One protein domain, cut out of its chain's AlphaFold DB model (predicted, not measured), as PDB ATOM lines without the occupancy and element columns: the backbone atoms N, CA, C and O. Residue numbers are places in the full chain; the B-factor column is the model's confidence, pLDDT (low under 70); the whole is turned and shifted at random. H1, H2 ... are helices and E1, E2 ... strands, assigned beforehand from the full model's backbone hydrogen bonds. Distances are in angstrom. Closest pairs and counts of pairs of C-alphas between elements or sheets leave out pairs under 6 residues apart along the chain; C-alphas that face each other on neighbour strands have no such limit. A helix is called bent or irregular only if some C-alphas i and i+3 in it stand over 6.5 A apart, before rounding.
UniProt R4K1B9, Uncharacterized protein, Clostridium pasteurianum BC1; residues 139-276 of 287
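What this domain is: This is residues 139 to 276 of the 287 residues of an uncharacterized protein of Clostridium pasteurianum BC1 (UniProt R4K1B9). Two strongly twisted sheets pack partly face to face with their strands crossed: E2 E3 E4 E7 E6 is the larger, E1 E8 E5 the smaller. They come together where E5 meets E7, while bent E1 turns through a tight link into bent E2. Short H1 lies beyond one end of the larger sheet, short H2 beside the smaller, and residues 224 to 237 form a long link without a named element. The 138 printed residues run E1 E2 E3 H1 E4 E5 H2 E6 E7 E8, mostly strand, with both sheets antiparallel throughout. The whole is compact, with a radius of gyration of the C-alphas of 15.0 A and spans of 44 by 33 by 25 A.

Where its parts are: Find C-alpha 139 at (178.040, -125.409, 264.964); E1 runs from there to 151, 32.0 A, and bends by 69 degrees at 148. E2, residues 153 to 164, bends by 88 degrees at 156. E3, 171 to 182, spans 33.0 A. H1, 186 to 192, is irregular: C-alphas 187 and 190 are 7.1 A apart. Next come E4, 199 to 208, 29.1 A; E5, 211 to 218, 20.5 A; H2, 219 to 223; E6, 238 to 240; and E7, 247 to 257, 28.0 A. E8, 263 to 275, 34.6 A, ends at C-alpha 275, (177.026, -130.598, 267.946).

How they stand to each other: In the larger sheet, look at N 161 and O 174, 2.8 A, between E2 and E3, a hairpin. E3 and E4 have N 177 and O 204 at 2.8 A; E4 and E7 have N 250 and O 205 at 2.7 A. E6 and E7, a hairpin, have N 249 and O 239 at 2.9 A. In the smaller sheet, E1 and E8 have N 142 and O 271 at 2.8 A, and E8 and E5 have N 267 and O 217 at 2.8 A. Between the sheets, the closest C-alphas of E5 and E7 are those of Phe 217 and Ile 254, 4.5 A. H2 is on the smaller sheet at a height of 8.3 A, only just over none of its strands, with 2 C-alphas falling on E5. H1 only grazes the larger sheet, with residues 189 to 192. In H2 the O i to N i+4 pair is within hydrogen-bond range; in H1 0 of 3 are, against 3 of 4 O i to N i+3 pairs.

The domain as a whole: The C-alphas farthest apart, those of Asn 168 and Glu 186, are 46.4 A apart. The printed part has no cut, and its one long link is H2 to E6. The mean pLDDT of the printed part is 76.5; it is under 70 at residues 155 to 156, 186 to 194, 222 to 246 and 275 to 276.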
ATOM      1  N   VAL A 139     179.237-126.219 264.835       72.00
ATOM      2  CA  VAL A 139     178.040-125.409 264.964       72.00
ATOM      3  C   VAL A 139     177.347-125.494 263.619       72.00
ATOM      4  O   VAL A 139     177.926-125.065 262.621       72.00
ATOM      5  N   LYS A 140     176.149-126.074 263.596       70.50
ATOM      6  CA  LYS A 140     175.325-126.160 262.388       70.50
ATOM      7  C   LYS A 140     174.029-125.401 262.588       70.50
ATOM      8  O   LYS A 140     173.476-125.375 263.686       70.50
ATOM      9  N   GLU A 141     173.567-124.792 261.510       73.88
ATOM     10  CA  GLU A 141     172.258-124.163 261.426       73.88
ATOM     11  C   GLU A 141     171.285-125.114 260.726       73.88
ATOM     12  O   GLU A 141     171.624-125.726 259.713       73.88
ATOM     13  N   TYR A 142     170.080-125.236 261.276       74.06
ATOM     14  CA  TYR A 142     168.996-126.053 260.750       74.06
ATOM     15  C   TYR A 142     167.763-125.194 260.554       74.06
ATOM     16  O   TYR A 142     167.398-124.422 261.438       74.06
ATOM     17  N   LEU A 143     167.096-125.372 259.418       78.12
ATOM     18  CA  LEU A 143     165.824-124.724 259.123       78.12
ATOM     19  C   LEU A 143     164.683-125.589 259.677       78.12
ATOM     20  O   LEU A 143     164.582-126.763 259.324       78.12
ATOM     21  N   ILE A 144     163.836-125.018 260.536       74.25
ATOM     22  CA  ILE A 144     162.758-125.726 261.262       74.25
ATOM     23  C   ILE A 144     161.433-124.986 261.089       74.25
ATOM     24  O   ILE A 144     160.691-124.805 262.036       74.25
ATOM     25  N   HIS A 145     161.146-124.524 259.875       78.06
ATOM     26  CA  HIS A 145     159.990-123.681 259.579       78.06
ATOM     27  C   HIS A 145     158.676-124.202 260.216       78.06
ATOM     28  O   HIS A 145     158.046-125.123 259.694       78.06
ATOM     29  N   GLN A 146     158.287-123.610 261.347       82.00
ATOM     30  CA  GLN A 146     157.100-123.941 262.139       82.00
ATOM     31  C   GLN A 146     156.424-122.650 262.580       82.00
ATOM     32  O   GLN A 146     157.092-121.749 263.078       82.00
ATOM     33  N   GLU A 147     155.108-122.568 262.415       86.75
ATOM     34  CA  GLU A 147     154.324-121.354 262.635       86.75
ATOM     35  C   GLU A 147     153.248-121.580 263.693       86.75
ATOM     36  O   GLU A 147     152.528-122.580 263.652       86.75
ATOM     37  N   HIS A 148     153.116-120.623 264.611       88.31
ATOM     38  CA  HIS A 148     152.075-120.619 265.626       88.31
ATOM     39  C   HIS A 148     151.542-119.213 265.898       88.31
ATOM     40  O   HIS A 148     152.301-118.257 266.047       88.31
ATOM     41  N   THR A 149     150.221-119.109 266.044       90.69
ATOM     42  CA  THR A 149     149.552-117.889 266.501       90.69
ATOM     43  C   THR A 149     149.677-117.758 268.015       90.69
ATOM     44  O   THR A 149     149.204-118.615 268.764       90.69
ATOM     45  N   MET A 150     150.269-116.662 268.478       89.69
ATOM     46  CA  MET A 150     150.574-116.423 269.889       89.69
ATOM     47  C   MET A 150     149.970-115.109 270.371       89.69
ATOM     48  O   MET A 150     149.833-114.162 269.599       89.69
ATOM     49  N   GLN A 151     149.618-115.044 271.653       90.88
ATOM     50  CA  GLN A 151     149.174-113.806 272.285       90.88
ATOM     51  C   GLN A 151     150.376-112.941 272.679       90.88
ATOM     52  O   GLN A 151     151.382-113.450 273.168       90.88
ATOM     53  N   ILE A 152     150.256-111.634 272.463       89.75
ATOM     54  CA  ILE A 152     151.218-110.629 272.905       89.75
ATOM     55  C   ILE A 152     150.897-110.281 274.362       89.75
ATOM     56  O   ILE A 152     149.775-109.907 274.698       89.75
ATOM     57  N   GLY A 153     151.897-110.424 275.222       84.44
ATOM     58  CA  GLY A 153     151.827-110.331 276.673       84.44
ATOM     59  C   GLY A 153     152.475-111.545 277.342       84.44
ATOM     60  O   GLY A 153     152.981-112.464 276.690       84.44
ATOM     61  N   SER A 154     152.433-111.551 278.672       73.44
ATOM     62  CA  SER A 154     152.739-112.749 279.450       73.44
ATOM     63  C   SER A 154     151.630-113.775 279.225       73.44
ATOM     64  O   SER A 154     150.447-113.438 279.307       73.44
ATOM     65  N   VAL A 155     152.000-115.010 278.895       68.62
ATOM     66  CA  VAL A 155     151.043-116.096 278.664       68.62
ATOM     67  C   VAL A 155     150.877-116.913 279.944       68.62
ATOM     68  O   VAL A 155     151.863-117.311 280.556       68.62
ATOM     69  N   ASP A 156     149.632-117.216 280.332       66.56
ATOM     70  CA  ASP A 156     149.339-118.047 281.518       66.56
ATOM     71  C   ASP A 156     150.003-119.432 281.442       66.56
ATOM     72  O   ASP A 156     150.287-120.070 282.459       66.56
ATOM     73  N   LYS A 157     150.237-119.915 280.216       73.69
ATOM     74  CA  LYS A 157     151.012-121.117 279.924       73.69
ATOM     75  C   LYS A 157     152.036-120.802 278.834       73.69
ATOM     76  O   LYS A 157     151.615-120.375 277.757       73.69
ATOM     77  N   PRO A 158     153.336-121.038 279.085       81.38
ATOM     78  CA  PRO A 158     154.357-120.968 278.051       81.38
ATOM     79  C   PRO A 158     153.985-121.850 276.862       81.38
ATOM     80  O   PRO A 158     153.337-122.888 277.020       81.38
ATOM     81  N   PHE A 159     154.384-121.420 275.673       84.00
ATOM     82  CA  PHE A 159     154.114-122.155 274.449       84.00
ATOM     83  C   PHE A 159     155.335-122.976 274.038       84.00
ATOM     84  O   PHE A 159     156.430-122.428 273.917       84.00
ATOM     85  N   ASP A 160     155.133-124.259 273.748       87.56
ATOM     86  CA  ASP A 160     156.195-125.170 273.325       87.56
ATOM     87  C   ASP A 160     156.212-125.324 271.798       87.56
ATOM     88  O   ASP A 160     155.331-125.950 271.207       87.56
ATOM     89  N   PHE A 161     157.246-124.786 271.147       85.94
ATOM     90  CA  PHE A 161     157.579-125.133 269.763       85.94
ATOM     91  C   PHE A 161     158.264-126.492 269.745       85.94
ATOM     92  O   PHE A 161     159.479-126.586 269.939       85.94
ATOM     93  N   THR A 162     157.483-127.543 269.527       87.00
ATOM     94  CA  THR A 162     157.997-128.908 269.459       87.00
ATOM     95  C   THR A 162     158.446-129.264 268.044       87.00
ATOM     96  O   THR A 162     157.668-129.199 267.090       87.00
ATOM     97  N   TYR A 163     159.696-129.696 267.899       80.06
ATOM     98  CA  TYR A 163     160.302-130.089 266.631       80.06
ATOM     99  C   TYR A 163     161.063-131.410 266.755       80.06
ATOM    100  O   TYR A 163     161.471-131.825 267.839       80.06
ATOM    101  N   LYS A 164     161.281-132.084 265.621       80.56
ATOM    102  CA  LYS A 164     162.194-133.230 265.564       80.56
ATOM    103  C   LYS A 164     163.621-132.724 265.426       80.56
ATOM    104  O   LYS A 164     163.935-132.054 264.443       80.56
ATOM    105  N   ASP A 165     164.463-133.060 266.392       77.81
ATOM    106  CA  ASP A 165     165.886-132.763 266.381       77.81
ATOM    107  C   ASP A 165     166.512-133.332 265.095       77.81
ATOM    108  O   ASP A 165     166.435-134.539 264.846       77.81
ATOM    109  N   PRO A 166     167.111-132.478 264.254       70.19
ATOM    110  CA  PRO A 166     167.625-132.895 262.957       70.19
ATOM    111  C   PRO A 166     168.837-133.838 263.042       70.19
ATOM    112  O   PRO A 166     169.140-134.492 262.046       70.19
ATOM    113  N   GLU A 167     169.520-133.945 264.187       74.19
ATOM    114  CA  GLU A 167     170.688-134.827 264.342       74.19
ATOM    115  C   GLU A 167     170.314-136.242 264.798       74.19
ATOM    116  O   GLU A 167     170.862-137.219 264.289       74.19
ATOM    117  N   ASN A 168     169.396-136.376 265.758       75.25
ATOM    118  CA  ASN A 168     169.065-137.670 266.377       75.25
ATOM    119  C   ASN A 168     167.604-138.109 266.153       75.25
ATOM    120  O   ASN A 168     167.242-139.234 266.498       75.25
ATOM    121  N   GLY A 169     166.766-137.248 265.568       78.81
ATOM    122  CA  GLY A 169     165.355-137.512 265.295       78.81
ATOM    123  C   GLY A 169     164.440-137.494 266.524       78.81
ATOM    124  O   GLY A 169     163.244-137.760 266.371       78.81
ATOM    125  N   MET A 170     164.966-137.204 267.718       80.75
ATOM    126  CA  MET A 170     164.191-137.110 268.954       80.75
ATOM    127  C   MET A 170     163.362-135.832 268.990       80.75
ATOM    128  O   MET A 170     163.693-134.823 268.376       80.75
ATOM    129  N   GLU A 171     162.264-135.875 269.728       83.81
ATOM    130  CA  GLU A 171     161.422-134.708 269.941       83.81
ATOM    131  C   GLU A 171     162.121-133.733 270.901       83.81
ATOM    132  O   GLU A 171     162.672-134.131 271.926       83.81
ATOM    133  N   SER A 172     162.163-132.458 270.531       84.12
ATOM    134  CA  SER A 172     162.779-131.368 271.290       84.12
ATOM    135  C   SER A 172     161.865-130.153 271.265       84.12
ATOM    136  O   SER A 172     161.046-130.017 270.359       84.12
ATOM    137  N   SER A 173     162.005-129.258 272.242       88.19
ATOM    138  CA  SER A 173     161.169-128.061 272.327       88.19
ATOM    139  C   SER A 173     161.972-126.779 272.535       88.19
ATOM    140  O   SER A 173     163.052-126.767 273.132       88.19
ATOM    141  N   ILE A 174     161.431-125.682 272.007       88.44
ATOM    142  CA  ILE A 174     161.787-124.310 272.381       88.44
ATOM    143  C   ILE A 174     160.568-123.709 273.072       88.44
ATOM    144  O   ILE A 174     159.479-123.692 272.503       88.44
ATOM    145  N   ILE A 175     160.755-123.214 274.291       89.75
ATOM    146  CA  ILE A 175     159.663-122.734 275.141       89.75
ATOM    147  C   ILE A 175     159.590-121.216 275.026       89.75
ATOM    148  O   ILE A 175     160.526-120.530 275.423       89.75
ATOM    149  N   ILE A 176     158.492-120.660 274.532       88.88
ATOM    150  CA  ILE A 176     158.263-119.212 274.524       88.88
ATOM    151  C   ILE A 176     157.485-118.837 275.782       88.88
ATOM    152  O   ILE A 176     156.335-119.239 275.962       88.88
ATOM    153  N   LYS A 177     158.128-118.067 276.660       87.38
ATOM    154  CA  LYS A 177     157.580-117.642 277.954       87.38
ATOM    155  C   LYS A 177     156.742-116.373 277.847       87.38
ATOM    156  O   LYS A 177     155.757-116.225 278.558       87.38
ATOM    157  N   GLU A 178     157.154-115.451 276.986       90.50
ATOM    158  CA  GLU A 178     156.543-114.128 276.893       90.50
ATOM    159  C   GLU A 178     156.790-113.522 275.515       90.50
ATOM    160  O   GLU A 178     157.871-113.684 274.939       90.50
ATOM    161  N   LEU A 179     155.798-112.782 275.022       91.44
ATOM    162  CA  LEU A 179     155.943-111.847 273.915       91.44
ATOM    163  C   LEU A 179     155.610-110.450 274.425       91.44
ATOM    164  O   LEU A 179     154.587-110.267 275.069       91.44
ATOM    165  N   TYR A 180     156.417-109.444 274.120       89.38
ATOM    166  CA  TYR A 180     156.110-108.074 274.532       89.38
ATOM    167  C   TYR A 180     156.555-107.066 273.491       89.38
ATOM    168  O   TYR A 180     157.431-107.324 272.662       89.38
ATOM    169  N   THR A 181     155.923-105.897 273.533       89.81
ATOM    170  CA  THR A 181     156.196-104.824 272.585       89.81
ATOM    171  C   THR A 181     157.037-103.723 273.200       89.81
ATOM    172  O   THR A 181     156.825-103.362 274.355       89.81
ATOM    173  N   GLU A 182     157.919-103.129 272.405       86.94
ATOM    174  CA  GLU A 182     158.698-101.949 272.781       86.94
ATOM    175  C   GLU A 182     158.454-100.822 271.771       86.94
ATOM    176  O   GLU A 182     158.399-101.056 270.557       86.94
ATOM    177  N   GLU A 183     158.277 -99.598 272.277       83.75
ATOM    178  CA  GLU A 183     158.174 -98.399 271.442       83.75
ATOM    179  C   GLU A 183     159.516 -98.095 270.774       83.75
ATOM    180  O   GLU A 183     160.581 -98.257 271.370       83.75
ATOM    181  N   ILE A 184     159.469 -97.606 269.536       74.56
ATOM    182  CA  ILE A 184     160.673 -97.240 268.790       74.56
ATOM    183  C   ILE A 184     160.860 -95.737 268.893       74.56
ATOM    184  O   ILE A 184     160.039 -94.967 268.390       74.56
ATOM    185  N   ALA A 185     161.965 -95.325 269.513       74.31
ATOM    186  CA  ALA A 185     162.392 -93.935 269.473       74.31
ATOM    187  C   ALA A 185     162.542 -93.480 268.011       74.31
ATOM    188  O   ALA A 185     163.061 -94.214 267.168       74.31
ATOM    189  N   GLU A 186     162.044 -92.286 267.704       67.31
ATOM    190  CA  GLU A 186     161.892 -91.783 266.334       67.31
ATOM    191  C   GLU A 186     163.217 -91.791 265.548       67.31
ATOM    192  O   GLU A 186     163.260 -92.210 264.393       67.31
ATOM    193  N   ASP A 187     164.322 -91.471 266.224       67.25
ATOM    194  CA  ASP A 187     165.695 -91.472 265.705       67.25
ATOM    195  C   ASP A 187     166.242 -92.873 265.373       67.25
ATOM    196  O   ASP A 187     167.205 -93.007 264.613       67.25
ATOM    197  N   ARG A 188     165.623 -93.933 265.902       66.06
ATOM    198  CA  ARG A 188     166.022 -95.329 265.674       66.06
ATOM    199  C   ARG A 188     165.187 -96.034 264.613       66.06
ATOM    200  O   ARG A 188     165.613 -97.082 264.135       66.06
ATOM    201  N   ARG A 189     164.046 -95.481 264.186       67.25
ATOM    202  CA  ARG A 189     163.129 -96.132 263.222       67.25
ATOM    203  C   ARG A 189     163.804 -96.501 261.901       67.25
ATOM    204  O   ARG A 189     163.587 -97.594 261.376       67.25
ATOM    205  N   CYS A 190     164.699 -95.640 261.419       63.69
ATOM    206  CA  CYS A 190     165.484 -95.879 260.206       63.69
ATOM    207  C   CYS A 190     166.386 -97.121 260.307       63.69
ATOM    208  O   CYS A 190     166.576 -97.811 259.310       63.69
ATOM    209  N   LEU A 191     166.900 -97.446 261.502       64.38
ATOM    210  CA  LEU A 191     167.747 -98.628 261.719       64.38
ATOM    211  C   LEU A 191     166.953 -99.929 261.580       64.38
ATOM    212  O   LEU A 191     167.481-100.929 261.104       64.38
ATOM    213  N   PHE A 192     165.678 -99.899 261.966       63.47
ATOM    214  CA  PHE A 192     164.803-101.067 261.946       63.47
ATOM    215  C   PHE A 192     163.968-101.181 260.668       63.47
ATOM    216  O   PHE A 192     163.355-102.221 260.448       63.47
ATOM    217  N   SER A 193     163.942-100.153 259.809       67.62
ATOM    218  CA  SER A 193     163.056-100.112 258.629       67.62
ATOM    219  C   SER A 193     161.578-100.358 258.989       67.62
ATOM    220  O   SER A 193     160.849-101.017 258.248       67.62
ATOM    221  N   CYS A 194     161.148 -99.866 260.153       68.69
ATOM    222  CA  CYS A 194     159.777 -99.990 260.647       68.69
ATOM    223  C   CYS A 194     158.914 -98.808 260.189       68.69
ATOM    224  O   CYS A 194     159.406 -97.681 260.077       68.69
ATOM    225  N   ASN A 195     157.614 -99.033 260.010       73.62
ATOM    226  CA  ASN A 195     156.676 -97.938 259.755       73.62
ATOM    227  C   ASN A 195     156.460 -97.076 261.015       73.62
ATOM    228  O   ASN A 195     156.633 -97.550 262.138       73.62
ATOM    229  N   GLU A 196     156.022 -95.823 260.843       71.75
ATOM    230  CA  GLU A 196     155.754 -94.869 261.943       71.75
ATOM    231  C   GLU A 196     154.770 -95.408 262.996       71.75
ATOM    232  O   GLU A 196     154.882 -95.114 264.185       71.75
ATOM    233  N   ASN A 197     153.862 -96.288 262.582       80.50
ATOM    234  CA  ASN A 197     152.855 -96.864 263.464       80.50
ATOM    235  C   ASN A 197     153.218 -98.270 263.962       80.50
ATOM    236  O   ASN A 197     152.405 -98.889 264.624       80.50
ATOM    237  N   GLU A 198     154.389 -98.825 263.651       84.62
ATOM    238  CA  GLU A 198     154.754-100.176 264.101       84.62
ATOM    239  C   GLU A 198     155.546-100.149 265.418       84.62
ATOM    240  O   GLU A 198     156.353 -99.247 265.655       84.62
ATOM    241  N   LYS A 199     155.334-101.172 266.255       86.62
ATOM    242  CA  LYS A 199     156.116-101.433 267.476       86.62
ATOM    243  C   LYS A 199     157.073-102.602 267.270       86.62
ATOM    244  O   LYS A 199     156.789-103.493 266.462       86.62
ATOM    245  N   LEU A 200     158.181-102.635 268.015       86.69
ATOM    246  CA  LEU A 200     159.055-103.815 268.058       86.69
ATOM    247  C   LEU A 200     158.360-104.913 268.843       86.69
ATOM    248  O   LEU A 200     157.829-104.647 269.916       86.69
ATOM    249  N   LEU A 201     158.431-106.138 268.342       88.88
ATOM    250  CA  LEU A 201     158.040-107.338 269.057       88.88
ATOM    251  C   LEU A 201     159.291-108.087 269.513       88.88
ATOM    252  O   LEU A 201     160.121-108.498 268.694       88.88
ATOM    253  N   TRP A 202     159.380-108.300 270.819       88.25
ATOM    254  CA  TRP A 202     160.384-109.127 271.468       88.25
ATOM    255  C   TRP A 202     159.750-110.408 272.001       88.25
ATOM    256  O   TRP A 202     158.577-110.417 272.372       88.25
ATOM    257  N   GLY A 203     160.537-111.478 272.069       88.31
ATOM    258  CA  GLY A 203     160.163-112.708 272.756       88.31
ATOM    259  C   GLY A 203     161.210-113.150 273.762       88.31
ATOM    260  O   GLY A 203     162.409-112.934 273.562       88.31
ATOM    261  N   VAL A 204     160.740-113.784 274.832       89.44
ATOM    262  CA  VAL A 204     161.567-114.514 275.795       89.44
ATOM    263  C   VAL A 204     161.404-116.000 275.515       89.44
ATOM    264  O   VAL A 204     160.321-116.554 275.702       89.44
ATOM    265  N   ALA A 205     162.477-116.640 275.060       88.06
ATOM    266  CA  ALA A 205     162.494-118.054 274.708       88.06
ATOM    267  C   ALA A 205     163.496-118.822 275.571       88.06
ATOM    268  O   ALA A 205     164.623-118.370 275.750       88.06
ATOM    269  N   SER A 206     163.126-120.001 276.053       88.94
ATOM    270  CA  SER A 206     164.031-120.943 276.698       88.94
ATOM    271  C   SER A 206     164.387-122.071 275.745       88.94
ATOM    272  O   SER A 206     163.513-122.655 275.102       88.94
ATOM    273  N   SER A 207     165.668-122.415 275.684       87.12
ATOM    274  CA  SER A 207     166.141-123.554 274.901       87.12
ATOM    275  C   SER A 207     167.259-124.306 275.617       87.12
ATOM    276  O   SER A 207     167.855-123.801 276.575       87.12
ATOM    277  N   HIS A 208     167.528-125.534 275.182       82.69
ATOM    278  CA  HIS A 208     168.594-126.357 275.743       82.69
ATOM    279  C   HIS A 208     169.991-125.760 275.499       82.69
ATOM    280  O   HIS A 208     170.230-124.989 274.571       82.69
ATOM    281  N   SER A 209     170.949-126.130 276.353       75.50
ATOM    282  CA  SER A 209     172.329-125.604 276.339       75.50
ATOM    283  C   SER A 209     173.126-125.837 275.040       75.50
ATOM    284  O   SER A 209     174.137-125.161 274.774       75.50
ATOM    285  N   ASP A 210     172.697-126.809 274.242       74.75
ATOM    286  CA  ASP A 210     173.219-127.133 272.922       74.75
ATOM    287  C   ASP A 210     172.737-126.145 271.851       74.75
ATOM    288  O   ASP A 210     173.449-125.930 270.874       74.75
ATOM    289  N   ILE A 211     171.623-125.444 272.050       80.12
ATOM    290  CA  ILE A 211     171.172-124.379 271.152       80.12
ATOM    291  C   ILE A 211     172.026-123.119 271.369       80.12
ATOM    292  O   ILE A 211     172.053-122.457 272.416       80.12
ATOM    293  N   LYS A 212     172.820-122.787 270.350       76.62
ATOM    294  CA  LYS A 212     173.685-121.606 270.334       76.62
ATOM    295  C   LYS A 212     172.896-120.349 269.999       76.62
ATOM    296  O   LYS A 212     173.136-119.345 270.664       76.62
ATOM    297  N   ASP A 213     172.019-120.418 269.014       79.31
ATOM    298  CA  ASP A 213     171.236-119.299 268.489       79.31
ATOM    299  C   ASP A 213     169.897-119.842 267.975       79.31
ATOM    300  O   ASP A 213     169.815-121.023 267.622       79.31
ATOM    301  N   LEU A 214     168.860-119.013 267.956       82.62
ATOM    302  CA  LEU A 214     167.550-119.378 267.435       82.62
ATOM    303  C   LEU A 214     166.883-118.163 266.788       82.62
ATOM    304  O   LEU A 214     166.926-117.052 267.316       82.62
ATOM    305  N   GLN A 215     166.259-118.384 265.634       82.06
ATOM    306  CA  GLN A 215     165.623-117.337 264.846       82.06
ATOM    307  C   GLN A 215     164.106-117.491 264.890       82.06
ATOM    308  O   GLN A 215     163.542-118.436 264.332       82.06
ATOM    309  N   LEU A 216     163.460-116.522 265.535       85.38
ATOM    310  CA  LEU A 216     162.012-116.352 265.548       85.38
ATOM    311  C   LEU A 216     161.652-115.108 264.742       85.38
ATOM    312  O   LEU A 216     162.267-114.056 264.922       85.38
ATOM    313  N   PHE A 217     160.637-115.210 263.891       85.31
ATOM    314  CA  PHE A 217     160.147-114.086 263.097       85.31
ATOM    315  C   PHE A 217     158.632-113.976 263.144       85.31
ATOM    316  O   PHE A 217     157.942-114.971 263.316       85.31
ATOM    317  N   THR A 218     158.094-112.776 262.928       85.38
ATOM    318  CA  THR A 218     156.682-112.666 262.549       85.38
ATOM    319  C   THR A 218     156.513-113.079 261.086       85.38
ATOM    320  O   THR A 218     157.379-112.788 260.254       85.38
ATOM    321  N   GLU A 219     155.388-113.704 260.735       79.12
ATOM    322  CA  GLU A 219     155.098-114.118 259.349       79.12
ATOM    323  C   GLU A 219     155.215-112.931 258.362       79.12
ATOM    324  O   GLU A 219     155.841-113.013 257.299       79.12
ATOM    325  N   LYS A 220     154.715-111.756 258.775       74.12
ATOM    326  CA  LYS A 220     154.818-110.485 258.036       74.12
ATOM    327  C   LYS A 220     156.268-110.084 257.735       74.12
ATOM    328  O   LYS A 220     156.533-109.535 256.664       74.12
ATOM    329  N   ARG A 221     157.208-110.339 258.651       74.12
ATOM    330  CA  ARG A 221     158.634-110.026 258.467       74.12
ATOM    331  C   ARG A 221     159.297-110.988 257.486       74.12
ATOM    332  O   ARG A 221     160.047-110.534 256.629       74.12
ATOM    333  N   LEU A 222     158.976-112.279 257.563       69.38
ATOM    334  CA  LEU A 222     159.470-113.276 256.608       69.38
ATOM    335  C   LEU A 222     159.044-112.946 255.172       69.38
ATOM    336  O   LEU A 222     159.882-112.930 254.272       69.38
ATOM    337  N   LYS A 223     157.769-112.589 254.966       69.50
ATOM    338  CA  LYS A 223     157.217-112.237 253.643       69.50
ATOM    339  C   LYS A 223     157.866-111.005 253.003       69.50
ATOM    340  O   LYS A 223     157.970-110.940 251.782       69.50
ATOM    341  N   LYS A 224     158.301-110.027 253.805       65.00
ATOM    342  CA  LYS A 224     158.979-108.809 253.320       65.00
ATOM    343  C   LYS A 224     160.472-109.014 253.021       65.00
ATOM    344  O   LYS A 224     161.110-108.095 252.512       65.00
ATOM    345  N   GLY A 225     161.011-110.202 253.300       56.44
ATOM    346  CA  GLY A 225     162.435-110.509 253.205       56.44
ATOM    347  C   GLY A 225     163.193-110.140 254.483       56.44
ATOM    348  O   GLY A 225     162.959-109.100 255.099       56.44
ATOM    349  N   ILE A 226     164.122-111.008 254.893       56.59
ATOM    350  CA  ILE A 226     164.991-110.765 256.048       56.59
ATOM    351  C   ILE A 226     166.199-109.954 255.573       56.59
ATOM    352  O   ILE A 226     167.067-110.469 254.869       56.59
ATOM    353  N   ASN A 227     166.283-108.685 255.975       50.81
ATOM    354  CA  ASN A 227     167.503-107.909 255.784       50.81
ATOM    355  C   ASN A 227     168.486-108.196 256.936       50.81
ATOM    356  O   ASN A 227     168.409-107.599 258.011       50.81
ATOM    357  N   TYR A 228     169.395-109.149 256.722       46.88
ATOM    358  CA  TYR A 228     170.367-109.591 257.732       46.88
ATOM    359  C   TYR A 228     171.373-108.504 258.142       46.88
ATOM    360  O   TYR A 228     171.996-108.633 259.191       46.88
ATOM    361  N   THR A 229     171.525-107.421 257.367       42.59
ATOM    362  CA  THR A 229     172.433-106.314 257.720       42.59
ATOM    363  C   THR A 229     171.816-105.302 258.689       42.59
ATOM    364  O   THR A 229     172.541-104.464 259.217       42.59
ATOM    365  N   THR A 230     170.497-105.353 258.920       43.44
ATOM    366  CA  THR A 230     169.757-104.413 259.790       43.44
ATOM    367  C   THR A 230     168.930-105.097 260.877       43.44
ATOM    368  O   THR A 230     168.329-104.417 261.709       43.44
ATOM    369  N   ALA A 231     168.907-106.435 260.926       43.94
ATOM    370  CA  ALA A 231     168.431-107.137 262.110       43.94
ATOM    371  C   ALA A 231     169.243-106.615 263.307       43.94
ATOM    372  O   ALA A 231     170.474-106.616 263.225       43.94
ATOM    373  N   PRO A 232     168.607-106.105 264.376       41.53
ATOM    374  CA  PRO A 232     169.341-105.549 265.493       41.53
ATOM    375  C   PRO A 232     170.349-106.585 265.978       41.53
ATOM    376  O   PRO A 232     169.985-107.617 266.534       41.53
ATOM    377  N   MET A 233     171.628-106.249 265.819       39.78
ATOM    378  CA  MET A 233     172.776-106.846 266.503       39.78
ATOM    379  C   MET A 233     172.689-106.671 268.036       39.78
ATOM    380  O   MET A 233     173.701-106.696 268.733       39.78
ATOM    381  N   MET A 234     171.494-106.440 268.585       45.25
ATOM    382  CA  MET A 234     171.267-106.199 269.997       45.25
ATOM    383  C   MET A 234     170.855-107.502 270.670       45.25
ATOM    384  O   MET A 234     169.689-107.877 270.695       45.25
ATOM    385  N   LEU A 235     171.888-108.125 271.238       46.12
ATOM    386  CA  LEU A 235     171.851-108.800 272.531       46.12
ATOM    387  C   LEU A 235     170.845-109.950 272.641       46.12
ATOM    388  O   LEU A 235     169.802-109.846 273.279       46.12
ATOM    389  N   MET A 236     171.277-111.118 272.164       51.59
ATOM    390  CA  MET A 236     170.964-112.346 272.888       51.59
ATOM    391  C   MET A 236     171.616-112.270 274.273       51.59
ATOM    392  O   MET A 236     172.749-112.711 274.478       51.59
ATOM    393  N   GLU A 237     170.904-111.697 275.235       58.34
ATOM    394  CA  GLU A 237     171.224-111.908 276.640       58.34
ATOM    395  C   GLU A 237     170.862-113.352 276.969       58.34
ATOM    396  O   GLU A 237     169.692-113.729 276.985       58.34
ATOM    397  N   LYS A 238     171.898-114.181 277.142       64.19
ATOM    398  CA  LYS A 238     171.753-115.535 277.668       64.19
ATOM    399  C   LYS A 238     171.864-115.479 279.176       64.19
ATOM    400  O   LYS A 238     172.956-115.271 279.705       64.19
ATOM    401  N   THR A 239     170.768-115.748 279.860       67.62
ATOM    402  CA  THR A 239     170.781-116.012 281.298       67.62
ATOM    403  C   THR A 239     170.512-117.495 281.524       67.62
ATOM    404  O   THR A 239     169.759-118.133 280.788       67.62
ATOM    405  N   LYS A 240     171.193-118.091 282.510       69.31
ATOM    406  CA  LYS A 240     170.817-119.434 282.965       69.31
ATOM    407  C   LYS A 240     169.404-119.347 283.524       69.31
ATOM    408  O   LYS A 240     169.143-118.457 284.333       69.31
ATOM    409  N   ASN A 241     168.532-120.263 283.117       67.06
ATOM    410  CA  ASN A 241     167.205-120.333 283.701       67.06
ATOM    411  C   ASN A 241     167.347-120.776 285.178       67.06
ATOM    412  O   ASN A 241     167.918-121.837 285.436       67.06
ATOM    413  N   PRO A 242     166.882-119.970 286.151       63.59
ATOM    414  CA  PRO A 242     167.039-120.274 287.574       63.59
ATOM    415  C   PRO A 242     166.219-121.490 288.028       63.59
ATOM    416  O   PRO A 242     166.544-122.088 289.050       63.59
ATOM    417  N   GLU A 243     165.180-121.868 287.283       66.38
ATOM    418  CA  GLU A 243     164.291-122.988 287.611       66.38
ATOM    419  C   GLU A 243     164.718-124.301 286.936       66.38
ATOM    420  O   GLU A 243     164.308-125.380 287.361       66.38
ATOM    421  N   ASN A 244     165.552-124.235 285.890       66.25
ATOM    422  CA  ASN A 244     166.039-125.410 285.170       66.25
ATOM    423  C   ASN A 244     167.448-125.174 284.610       66.25
ATOM    424  O   ASN A 244     167.619-124.509 283.589       66.25
ATOM    425  N   GLU A 245     168.454-125.786 285.237       66.00
ATOM    426  CA  GLU A 245     169.873-125.599 284.892       66.00
ATOM    427  C   GLU A 245     170.240-126.025 283.460       66.00
ATOM    428  O   GLU A 245     171.277-125.602 282.937       66.00
ATOM    429  N   ASN A 246     169.395-126.834 282.813       68.06
ATOM    430  CA  ASN A 246     169.607-127.314 281.448       68.06
ATOM    431  C   ASN A 246     169.066-126.359 280.374       68.06
ATOM    432  O   ASN A 246     169.320-126.587 279.185       68.06
ATOM    433  N   LEU A 247     168.338-125.312 280.778       79.12
ATOM    434  CA  LEU A 247     167.747-124.321 279.889       79.12
ATOM    435  C   LEU A 247     168.441-122.962 280.020       79.12
ATOM    436  O   LEU A 247     168.855-122.524 281.096       79.12
ATOM    437  N   PHE A 248     168.530-122.274 278.891       80.25
ATOM    438  CA  PHE A 248     168.976-120.893 278.803       80.25
ATOM    439  C   PHE A 248     167.840-120.041 278.274       80.25
ATOM    440  O   PHE A 248     167.190-120.426 277.304       80.25
ATOM    441  N   ASP A 249     167.634-118.893 278.908       84.19
ATOM    442  CA  ASP A 249     166.667-117.905 278.460       84.19
ATOM    443  C   ASP A 249     167.332-116.954 277.460       84.19
ATOM    444  O   ASP A 249     168.504-116.590 277.592       84.19
ATOM    445  N   HIS A 250     166.570-116.585 276.437       83.69
ATOM    446  CA  HIS A 250     166.971-115.740 275.326       83.69
ATOM    447  C   HIS A 250     165.947-114.631 275.152       83.69
ATOM    448  O   HIS A 250     164.767-114.905 274.930       83.69
ATOM    449  N   ARG A 251     166.406-113.382 275.182       84.25
ATOM    450  CA  ARG A 251     165.637-112.249 274.667       84.25
ATOM    451  C   ARG A 251     165.915-112.104 273.170       84.25
ATOM    452  O   ARG A 251     167.073-112.008 272.772       84.25
ATOM    453  N   LEU A 252     164.866-112.103 272.352       83.94
ATOM    454  CA  LEU A 252     164.979-112.164 270.893       83.94
ATOM    455  C   LEU A 252     164.078-111.138 270.223       83.94
ATOM    456  O   LEU A 252     162.914-110.996 270.588       83.94
ATOM    457  N   PHE A 253     164.603-110.449 269.213       83.50
ATOM    458  CA  PHE A 253     163.805-109.562 268.378       83.50
ATOM    459  C   PHE A 253     163.107-110.350 267.265       83.50
ATOM    460  O   PHE A 253     163.753-110.832 266.330       83.50
ATOM    461  N   ILE A 254     161.779-110.420 267.331       86.06
ATOM    462  CA  ILE A 254     160.963-111.262 266.452       86.06
ATOM    463  C   ILE A 254     160.498-110.472 265.225       86.06
ATOM    464  O   ILE A 254     160.590-110.939 264.087       86.06
ATOM    465  N   GLY A 255     160.077-109.221 265.392       83.94
ATOM    466  CA  GLY A 255     159.669-108.400 264.256       83.94
ATOM    467  C   GLY A 255     158.836-107.197 264.644       83.94
ATOM    468  O   GLY A 255     159.082-106.575 265.668       83.94
ATOM    469  N   PHE A 256     157.865-106.863 263.801       85.94
ATOM    470  CA  PHE A 256     157.032-105.676 263.957       85.94
ATOM    471  C   PHE A 256     155.564-106.054 264.052       85.94
ATOM    472  O   PHE A 256     155.120-106.977 263.361       85.94
ATOM    473  N   VAL A 257     154.827-105.307 264.865       89.00
ATOM    474  CA  VAL A 257     153.383-105.467 265.070       89.00
ATOM    475  C   VAL A 257     152.685-104.113 265.046       89.00
ATOM    476  O   VAL A 257     153.311-103.071 265.265       89.00
ATOM    477  N   GLU A 258     151.391-104.130 264.744       88.44
ATOM    478  CA  GLU A 258     150.557-102.929 264.769       88.44
ATOM    479  C   GLU A 258     150.270-102.478 266.212       88.44
ATOM    480  O   GLU A 258     150.325-103.292 267.144       88.44
ATOM    481  N   PRO A 259     149.947-101.192 266.438       81.06
ATOM    482  CA  PRO A 259     149.523-100.731 267.748       81.06
ATOM    483  C   PRO A 259     148.252-101.481 268.132       81.06
ATOM    484  O   PRO A 259     147.322-101.555 267.335       81.06
ATOM    485  N   LEU A 260     148.201-101.994 269.364       84.81
ATOM    486  CA  LEU A 260     147.060-102.749 269.903       84.81
ATOM    487  C   LEU A 260     146.859-104.148 269.295       84.81
ATOM    488  O   LEU A 260     145.861-104.795 269.599       84.81
ATOM    489  N   GLN A 261     147.788-104.648 268.473       89.69
ATOM    490  CA  GLN A 261     147.742-106.039 268.034       89.69
ATOM    491  C   GLN A 261     147.879-106.969 269.252       89.69
ATOM    492  O   GLN A 261     148.872-106.911 269.972       89.69
ATOM    493  N   GLU A 262     146.878-107.821 269.484       89.81
ATOM    494  CA  GLU A 262     146.848-108.735 270.638       89.81
ATOM    495  C   GLU A 262     147.431-110.116 270.325       89.81
ATOM    496  O   GLU A 262     147.869-110.824 271.228       89.81
ATOM    497  N   LYS A 263     147.420-110.527 269.052       91.81
ATOM    498  CA  LYS A 263     147.911-111.836 268.601       91.81
ATOM    499  C   LYS A 263     148.768-111.708 267.356       91.81
ATOM    500  O   LYS A 263     148.526-110.837 266.523       91.81
ATOM    501  N   VAL A 264     149.747-112.589 267.215       91.56
ATOM    502  CA  VAL A 264     150.705-112.572 266.111       91.56
ATOM    503  C   VAL A 264     151.137-113.984 265.748       91.56
ATOM    504  O   VAL A 264     151.365-114.811 266.628       91.56
ATOM    505  N   ASP A 265     151.273-114.241 264.452       90.25
ATOM    506  CA  ASP A 265     151.852-115.481 263.948       90.25
ATOM    507  C   ASP A 265     153.375-115.399 264.033       90.25
ATOM    508  O   ASP A 265     154.025-114.575 263.371       90.25
ATOM    509  N   VAL A 266     153.930-116.227 264.917       87.88
ATOM    510  CA  VAL A 266     155.361-116.367 265.158       87.88
ATOM    511  C   VAL A 266     155.842-117.637 264.487       87.88
ATOM    512  O   VAL A 266     155.268-118.713 264.641       87.88
ATOM    513  N   VAL A 267     156.941-117.498 263.769       82.88
ATOM    514  CA  VAL A 267     157.578-118.557 263.016       82.88
ATOM    515  C   VAL A 267     158.943-118.853 263.620       82.88
ATOM    516  O   VAL A 267     159.823-117.989 263.610       82.88
ATOM    517  N   LEU A 268     159.142-120.083 264.096       80.69
ATOM    518  CA  LEU A 268     160.473-120.639 264.311       80.69
ATOM    519  C   LEU A 268     161.063-120.972 262.945       80.69
ATOM    520  O   LEU A 268     160.571-121.851 262.239       80.69
ATOM    521  N   PHE A 269     162.090-120.231 262.547       76.69
ATOM    522  CA  PHE A 269     162.654-120.344 261.206       76.69
ATOM    523  C   PHE A 269     163.911-121.205 261.188       76.69
ATOM    524  O   PHE A 269     164.016-122.132 260.382       76.69
ATOM    525  N   SER A 270     164.847-120.930 262.095       76.94
ATOM    526  CA  SER A 270     166.073-121.707 262.212       76.94
ATOM    527  C   SER A 270     166.538-121.849 263.654       76.94
ATOM    528  O   SER A 270     166.233-121.029 264.525       76.94
ATOM    529  N   ILE A 271     167.303-122.909 263.895       80.25
ATOM    530  CA  ILE A 271     168.088-123.088 265.111       80.25
ATOM    531  C   ILE A 271     169.544-123.283 264.723       80.25
ATOM    532  O   ILE A 271     169.866-123.988 263.770       80.25
ATOM    533  N   THR A 272     170.445-122.702 265.498       78.25
ATOM    534  CA  THR A 272     171.871-122.994 265.417       78.25
ATOM    535  C   THR A 272     172.251-123.848 266.609       78.25
ATOM    536  O   THR A 272     172.229-123.379 267.748       78.25
ATOM    537  N   LYS A 273     172.638-125.096 266.365       76.81
ATOM    538  CA  LYS A 273     172.949-126.080 267.404       76.81
ATOM    539  C   LYS A 273     174.447-126.359 267.462       76.81
ATOM    540  O   LYS A 273     175.137-126.433 266.445       76.81
ATOM    541  N   LYS A 274     174.954-126.502 268.684       71.69
ATOM    542  CA  LYS A 274     176.273-127.047 268.992       71.69
ATOM    543  C   LYS A 274     176.164-128.557 268.943       71.69
ATOM    544  O   LYS A 274     175.450-129.166 269.737       71.69
ATOM    545  N   ILE A 275     176.908-129.155 268.037       67.94
ATOM    546  CA  ILE A 275     177.026-130.598 267.946       67.94
ATOM    547  C   ILE A 275     178.242-130.968 268.777       67.94
ATOM    548  O   ILE A 275     179.365-130.627 268.414       67.94
ATOM    549  N   TYR A 276     178.016-131.618 269.917       57.19
ATOM    550  CA  TYR A 276     179.085-132.014 270.841       57.19
ATOM    551  C   TYR A 276     179.851-133.275 270.398       57.19
ATOM    552  O   TYR A 276     180.863-133.607 271.021       57.19
TER     553      TYR A 276